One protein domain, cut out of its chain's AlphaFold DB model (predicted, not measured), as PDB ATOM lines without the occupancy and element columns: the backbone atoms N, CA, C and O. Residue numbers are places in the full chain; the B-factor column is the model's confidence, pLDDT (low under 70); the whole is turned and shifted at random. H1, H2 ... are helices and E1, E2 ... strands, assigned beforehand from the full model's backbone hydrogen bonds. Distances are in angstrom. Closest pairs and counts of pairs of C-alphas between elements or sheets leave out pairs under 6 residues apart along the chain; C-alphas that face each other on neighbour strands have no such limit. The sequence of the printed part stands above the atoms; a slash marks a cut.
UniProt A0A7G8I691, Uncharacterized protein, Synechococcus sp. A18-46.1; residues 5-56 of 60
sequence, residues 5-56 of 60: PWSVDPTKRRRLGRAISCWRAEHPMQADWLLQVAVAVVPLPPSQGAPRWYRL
ATOM      1  N   PRO A   5     -21.580 -55.540   8.158       66.81
ATOM      2  CA  PRO A   5     -21.327 -54.231   7.541       66.81
ATOM      3  C   PRO A   5     -21.949 -54.092   6.144       66.81
ATOM      4  O   PRO A   5     -22.369 -53.005   5.747       66.81
ATOM      5  N   TRP A   6     -22.067 -55.205   5.413       72.06
ATOM      6  CA  TRP A   6     -22.701 -55.260   4.094       72.06
ATOM      7  C   TRP A   6     -24.230 -55.166   4.170       72.06
ATOM      8  O   TRP A   6     -24.870 -54.850   3.173       72.06
ATOM      9  N   SER A   7     -24.824 -55.363   5.356       76.56
ATOM     10  CA  SER A   7     -26.267 -55.166   5.577       76.56
ATOM     11  C   SER A   7     -26.695 -53.694   5.508       76.56
ATOM     12  O   SER A   7     -27.894 -53.401   5.405       76.56
ATOM     13  N   VAL A   8     -25.731 -52.763   5.556       83.25
ATOM     14  CA  VAL A   8     -25.947 -51.345   5.261       83.25
ATOM     15  C   VAL A   8     -25.791 -51.137   3.762       83.25
ATOM     16  O   VAL A   8     -24.771 -50.645   3.269       83.25
ATOM     17  N   ASP A   9     -26.820 -51.563   3.041       87.12
ATOM     18  CA  ASP A   9     -26.922 -51.418   1.598       87.12
ATOM     19  C   ASP A   9     -26.918 -49.934   1.162       87.12
ATOM     20  O   ASP A   9     -27.168 -49.032   1.975       87.12
ATOM     21  N   PRO A  10     -26.673 -49.644  -0.129       89.44
ATOM     22  CA  PRO A  10     -26.631 -48.272  -0.635       89.44
ATOM     23  C   PRO A  10     -27.894 -47.441  -0.350       89.44
ATOM     24  O   PRO A  10     -27.818 -46.223  -0.199       89.44
ATOM     25  N   THR A  11     -29.073 -48.057  -0.249       91.44
ATOM     26  CA  THR A  11     -30.317 -47.343   0.068       91.44
ATOM     27  C   THR A  11     -30.354 -46.906   1.528       91.44
ATOM     28  O   THR A  11     -30.706 -45.756   1.800       91.44
ATOM     29  N   LYS A  12     -29.933 -47.757   2.468       90.19
ATOM     30  CA  LYS A  12     -29.780 -47.363   3.880       90.19
ATOM     31  C   LYS A  12     -28.734 -46.271   4.055       90.19
ATOM     32  O   LYS A  12     -28.990 -45.308   4.775       90.19
ATOM     33  N   ARG A  13     -27.598 -46.372   3.359       91.06
ATOM     34  CA  ARG A  13     -26.545 -45.344   3.418       91.06
ATOM     35  C   ARG A  13     -27.050 -43.984   2.926       91.06
ATOM     36  O   ARG A  13     -26.903 -42.995   3.638       91.06
ATOM     37  N   ARG A  14     -27.790 -43.950   1.809       92.62
ATOM     38  CA  ARG A  14     -28.448 -42.725   1.316       92.62
ATOM     39  C   ARG A  14     -29.429 -42.124   2.324       92.62
ATOM     40  O   ARG A  14     -29.472 -40.906   2.480       92.62
ATOM     41  N   ARG A  15     -30.216 -42.955   3.017       93.56
ATOM     42  CA  ARG A  15     -31.132 -42.489   4.076       93.56
ATOM     43  C   ARG A  15     -30.370 -41.887   5.260       93.56
ATOM     44  O   ARG A  15     -30.765 -40.827   5.732       93.56
ATOM     45  N   LEU A  16     -29.267 -42.510   5.682       92.56
ATOM     46  CA  LEU A  16     -28.383 -41.970   6.723       92.56
ATOM     47  C   LEU A  16     -27.769 -40.629   6.303       92.56
ATOM     48  O   LEU A  16     -27.807 -39.677   7.077       92.56
ATOM     49  N   GLY A  17     -27.276 -40.529   5.064       93.12
ATOM     50  CA  GLY A  17     -26.769 -39.274   4.509       93.12
ATOM     51  C   GLY A  17     -27.814 -38.157   4.555       93.12
ATOM     52  O   GLY A  17     -27.521 -37.069   5.038       93.12
ATOM     53  N   ARG A  18     -29.061 -38.441   4.150       94.88
ATOM     54  CA  ARG A  18     -30.167 -37.471   4.242       94.88
ATOM     55  C   ARG A  18     -30.473 -37.058   5.677       94.88
ATOM     56  O   ARG A  18     -30.633 -35.870   5.920       94.88
ATOM     57  N   ALA A  19     -30.535 -38.006   6.612       94.25
ATOM     58  CA  ALA A  19     -30.786 -37.700   8.019       94.25
ATOM     59  C   ALA A  19     -29.712 -36.762   8.596       94.25
ATOM     60  O   ALA A  19     -30.045 -35.804   9.287       94.25
ATOM     61  N   ILE A  20     -28.441 -36.983   8.247       93.12
ATOM     62  CA  ILE A  20     -27.335 -36.105   8.648       93.12
ATOM     63  C   ILE A  20     -27.465 -34.720   8.008       93.12
ATOM     64  O   ILE A  20     -27.277 -33.719   8.696       93.12
ATOM     65  N   SER A  21     -27.818 -34.637   6.722       92.94
ATOM     66  CA  SER A  21     -28.060 -33.349   6.059       92.94
ATOM     67  C   SER A  21     -29.205 -32.568   6.706       92.94
ATOM     68  O   SER A  21     -29.064 -31.368   6.921       92.94
ATOM     69  N   CYS A  22     -30.312 -33.236   7.050       95.44
ATOM     70  CA  CYS A  22     -31.429 -32.618   7.769       95.44
ATOM     71  C   CYS A  22     -30.987 -32.114   9.147       95.44
ATOM     72  O   CYS A  22     -31.198 -30.948   9.463       95.44
ATOM     73  N   TRP A  23     -30.290 -32.951   9.921       95.12
ATOM     74  CA  TRP A  23     -29.780 -32.560  11.234       95.12
ATOM     75  C   TRP A  23     -28.859 -31.334  11.154       95.12
ATOM     76  O   TRP A  23     -29.020 -30.400  11.931       95.12
ATOM     77  N   ARG A  24     -27.945 -31.279  10.174       95.06
ATOM     78  CA  ARG A  24     -27.065 -30.115   9.958       95.06
ATOM     79  C   ARG A  24     -27.833 -28.840   9.613       95.06
ATOM     80  O   ARG A  24     -27.441 -27.773  10.071       95.06
ATOM     81  N   ALA A  25     -28.905 -28.937   8.826       95.44
ATOM     82  CA  ALA A  25     -29.734 -27.781   8.481       95.44
ATOM     83  C   ALA A  25     -30.421 -27.170   9.716       95.44
ATOM     84  O   ALA A  25     -30.597 -25.958   9.787       95.44
ATOM     85  N   GLU A  26     -30.758 -28.001  10.704       97.25
ATOM     86  CA  GLU A  26     -31.326 -27.567  11.986       97.25
ATOM     87  C   GLU A  26     -30.259 -27.064  12.979       97.25
ATOM     88  O   GLU A  26     -30.586 -26.361  13.933       97.25
ATOM     89  N   HIS A  27     -28.982 -27.392  12.753       95.19
ATOM     90  CA  HIS A  27     -27.862 -27.131  13.665       95.19
ATOM     91  C   HIS A  27     -26.719 -26.390  12.940       95.19
ATOM     92  O   HIS A  27     -25.634 -26.947  12.742       95.19
ATOM     93  N   PRO A  28     -26.930 -25.123  12.524       90.94
ATOM     94  CA  PRO A  28     -26.011 -24.405  11.640       90.94
ATOM     95  C   PRO A  28     -24.613 -24.190  12.237       90.94
ATOM     96  O   PRO A  28     -23.633 -24.184  11.499       90.94
ATOM     97  N   MET A  29     -24.482 -24.088  13.565       94.88
ATOM     98  CA  MET A  29     -23.170 -23.969  14.224       94.88
ATOM     99  C   MET A  29     -22.323 -25.248  14.118       94.88
ATOM    100  O   MET A  29     -21.100 -25.197  14.241       94.88
ATOM    101  N   GLN A  30     -22.967 -26.397  13.918       93.56
ATOM    102  CA  GLN A  30     -22.346 -27.716  13.819       93.56
ATOM    103  C   GLN A  30     -22.346 -28.248  12.379       93.56
ATOM    104  O   GLN A  30     -21.885 -29.367  12.138       93.56
ATOM    105  N   ALA A  31     -22.854 -27.471  11.417       90.00
ATOM    106  CA  ALA A  31     -23.011 -27.901  10.031       90.00
ATOM    107  C   ALA A  31     -21.682 -28.360   9.408       90.00
ATOM    108  O   ALA A  31     -21.651 -29.360   8.686       90.00
ATOM    109  N   ASP A  32     -20.583 -27.697   9.769       91.06
ATOM    110  CA  ASP A  32     -19.244 -27.975   9.242       91.06
ATOM    111  C   ASP A  32     -18.445 -28.985  10.074       91.06
ATOM    112  O   ASP A  32     -17.310 -29.323   9.734       91.06
ATOM    113  N   TRP A  33     -19.010 -29.511  11.164       93.62
ATOM    114  CA  TRP A  33     -18.305 -30.490  11.983       93.62
ATOM    115  C   TRP A  33     -18.071 -31.782  11.199       93.62
ATOM    116  O   TRP A  33     -18.964 -32.307  10.520       93.62
ATOM    117  N   LEU A  34     -16.861 -32.328  11.331       90.38
ATOM    118  CA  LEU A  34     -16.534 -33.652  10.818       90.38
ATOM    119  C   LEU A  34     -17.284 -34.701  11.642       90.38
ATOM    120  O   LEU A  34     -17.034 -34.871  12.834       90.38
ATOM    121  N   LEU A  35     -18.204 -35.412  10.993       89.94
ATOM    122  CA  LEU A  35     -18.996 -36.469  11.614       89.94
ATOM    123  C   LEU A  35     -18.468 -37.836  11.177       89.94
ATOM    124  O   LEU A  35     -18.338 -38.108   9.984       89.94
ATOM    125  N   GLN A  36     -18.211 -38.717  12.146       91.25
ATOM    126  CA  GLN A  36     -17.946 -40.131  11.891       91.25
ATOM    127  C   GLN A  36     -19.228 -40.931  12.113       91.25
ATOM    128  O   GLN A  36     -19.798 -40.908  13.201       91.25
ATOM    129  N   VAL A  37     -19.656 -41.679  11.095       89.69
ATOM    130  CA  VAL A  37     -20.794 -42.596  11.219       89.69
ATOM    131  C   VAL A  37     -20.283 -44.004  11.481       89.69
ATOM    132  O   VAL A  37     -19.462 -44.533  10.731       89.69
ATOM    133  N   ALA A  38     -20.792 -44.624  12.540       90.62
ATOM    134  CA  ALA A  38     -20.541 -46.020  12.860       90.62
ATOM    135  C   ALA A  38     -21.863 -46.784  12.972       90.62
ATOM    136  O   ALA A  38     -22.874 -46.242  13.416       90.62
ATOM    137  N   VAL A  39     -21.847 -48.051  12.569       88.88
ATOM    138  CA  VAL A  39     -22.989 -48.965  12.660       88.88
ATOM    139  C   VAL A  39     -22.641 -50.151  13.536       88.88
ATOM    140  O   VAL A  39     -21.543 -50.700  13.457       88.88
ATOM    141  N   ALA A  40     -23.596 -50.559  14.364       90.44
ATOM    142  CA  ALA A  40     -23.463 -51.725  15.214       90.44
ATOM    143  C   ALA A  40     -24.157 -52.932  14.577       90.44
ATOM    144  O   ALA A  40     -25.341 -52.891  14.248       90.44
ATOM    145  N   VAL A  41     -23.428 -54.036  14.454       87.44
ATOM    146  CA  VAL A  41     -24.002 -55.355  14.196       87.44
ATOM    147  C   VAL A  41     -24.301 -55.969  15.554       87.44
ATOM    148  O   VAL A  41     -23.392 -56.428  16.253       87.44
ATOM    149  N   VAL A  42     -25.574 -55.926  15.930       88.75
ATOM    150  CA  VAL A  42     -26.069 -56.428  17.213       88.75
ATOM    151  C   VAL A  42     -26.438 -57.907  17.056       88.75
ATOM    152  O   VAL A  42     -27.210 -58.234  16.152       88.75
ATOM    153  N   PRO A  43     -25.889 -58.819  17.877       87.56
ATOM    154  CA  PRO A  43     -26.365 -60.195  17.905       87.56
ATOM    155  C   PRO A  43     -27.800 -60.227  18.443       87.56
ATOM    156  O   PRO A  43     -28.096 -59.621  19.471       87.56
ATOM    157  N   LEU A  44     -28.691 -60.913  17.729       87.00
ATOM    158  CA  LEU A  44     -30.067 -61.139  18.166       87.00
ATOM    159  C   LEU A  44     -30.194 -62.533  18.799       87.00
ATOM    160  O   LEU A  44     -29.476 -63.450  18.381       87.00
ATOM    161  N   PRO A  45     -31.117 -62.725  19.759       88.81
ATOM    162  CA  PRO A  45     -31.371 -64.035  20.352       88.81
ATOM    163  C   PRO A  45     -31.611 -65.127  19.289       88.81
ATOM    164  O   PRO A  45     -32.260 -64.852  18.278       88.81
ATOM    165  N   PRO A  46     -31.098 -66.358  19.491       89.19
ATOM    166  CA  PRO A  46     -30.412 -66.854  20.693       89.19
ATOM    167  C   PRO A  46     -28.914 -66.509  20.758       89.19
ATOM    168  O   PRO A  46     -28.246 -66.878  21.721       89.19
ATOM    169  N   SER A  47     -28.364 -65.819  19.754       83.06
ATOM    170  CA  SER A  47     -26.949 -65.434  19.762       83.06
ATOM    171  C   SER A  47     -26.697 -64.379  20.840       83.06
ATOM    172  O   SER A  47     -27.383 -63.360  20.881       83.06
ATOM    173  N   GLN A  48     -25.696 -64.601  21.694       83.38
ATOM    174  CA  GLN A  48     -25.247 -63.625  22.691       83.38
ATOM    175  C   GLN A  48     -23.898 -63.015  22.302       83.38
ATOM    176  O   GLN A  48     -23.099 -63.634  21.598       83.38
ATOM    177  N   GLY A  49     -23.641 -61.789  22.760       85.94
ATOM    178  CA  GLY A  49     -22.366 -61.106  22.568       85.94
ATOM    179  C   GLY A  49     -22.495 -59.587  22.545       85.94
ATOM    180  O   GLY A  49     -23.592 -59.034  22.472       85.94
ATOM    181  N   ALA A  50     -21.354 -58.904  22.588       88.81
ATOM    182  CA  ALA A  50     -21.321 -57.455  22.456       88.81
ATOM    183  C   ALA A  50     -21.655 -57.021  21.014       88.81
ATOM    184  O   ALA A  50     -21.254 -57.696  20.054       88.81
ATOM    185  N   PRO A  51     -22.337 -55.875  20.829       89.38
ATOM    186  CA  PRO A  51     -22.464 -55.249  19.522       89.38
ATOM    187  C   PRO A  51     -21.087 -55.018  18.901       89.38
ATOM    188  O   PRO A  51     -20.184 -54.472  19.536       89.38
ATOM    189  N   ARG A  52     -20.926 -55.415  17.638       88.62
ATOM    190  CA  ARG A  52     -19.698 -55.141  16.885       88.62
ATOM    191  C   ARG A  52     -19.879 -53.869  16.080       88.62
ATOM    192  O   ARG A  52     -20.753 -53.817  15.220       88.62
ATOM    193  N   TRP A  53     -19.052 -52.873  16.356       90.00
ATOM    194  CA  TRP A  53     -19.105 -51.576  15.695       90.00
ATOM    195  C   TRP A  53     -18.212 -51.544  14.460       90.00
ATOM    196  O   TRP A  53     -17.081 -52.025  14.486       90.00
ATOM    197  N   TYR A  54     -18.718 -50.942  13.392       88.00
ATOM    198  CA  TYR A  54     -18.002 -50.748  12.140       88.00
ATOM    199  C   TYR A  54     -18.148 -49.302  11.701       88.00
ATOM    200  O   TYR A  54     -19.254 -48.761  11.688       88.00
ATOM    201  N   ARG A  55     -17.034 -48.677  11.328       90.12
ATOM    202  CA  ARG A  55     -17.047 -47.350  10.714       90.12
ATOM    203  C   ARG A  55     -17.585 -47.460   9.290       90.12
ATOM    204  O   ARG A  55     -17.271 -48.413   8.580       90.12
ATOM    205  N   LEU A  56     -18.405 -46.496   8.889       87.00
ATOM    206  CA  LEU A  56     -18.807 -46.315   7.501       87.00
ATOM    207  C   LEU A  56     -17.956 -45.207   6.893       87.00
ATOM    208  O   LEU A  56     -18.169 -44.034   7.186       87.00
TER     209      LEU A  56
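What this domain is: This is residues 5 to 56 of the 60 residues of an uncharacterized protein of Synechococcus sp. A18-46.1 (UniProt A0A7G8I691). A small two-stranded hairpin, E1 and E2, and one helix, H1, make a loose rod: H1 runs toward one end, the chain folds back there, and a long link returns to the hairpin. Residues 25 to 30 stick out at that end and the hairpin's loop, residues 44 to 49, at the other. The printed part has 52 residues, 25 of them, under half, in named elements, in the order H1, E1, E2; the sheet is antiparallel and the class mixed. It is loose, with a radius of gyration of the C-alphas of 14.1 A and spans of 43 by 21 by 15 A.

Where its parts are: E1, residues 38 to 41, measures 10.0 A, and E2, residues 52 to 55, 10.3 A, ending at C-alpha 55 (-17.047, -47.350, 10.714). H1, residues 10 to 26, measures 24.7 A from C-alpha 10 (-26.631, -48.272, -0.635).

How they stand to each other: E1 and E2 form a hairpin, antiparallel at 151 degrees; N 39 and O 54 are 2.8 A apart, within hydrogen-bond range. H1 and E2 are apart. In H1 every O i to N i+4 pair is within hydrogen-bond range.

The domain as a whole: The two farthest C-alphas, of Met 29 and Pro 46, are 44.0 A apart. The printed part has no cut. The link from H1 to E1 is long, with 11 residues. Residue 5 has pLDDT under 70.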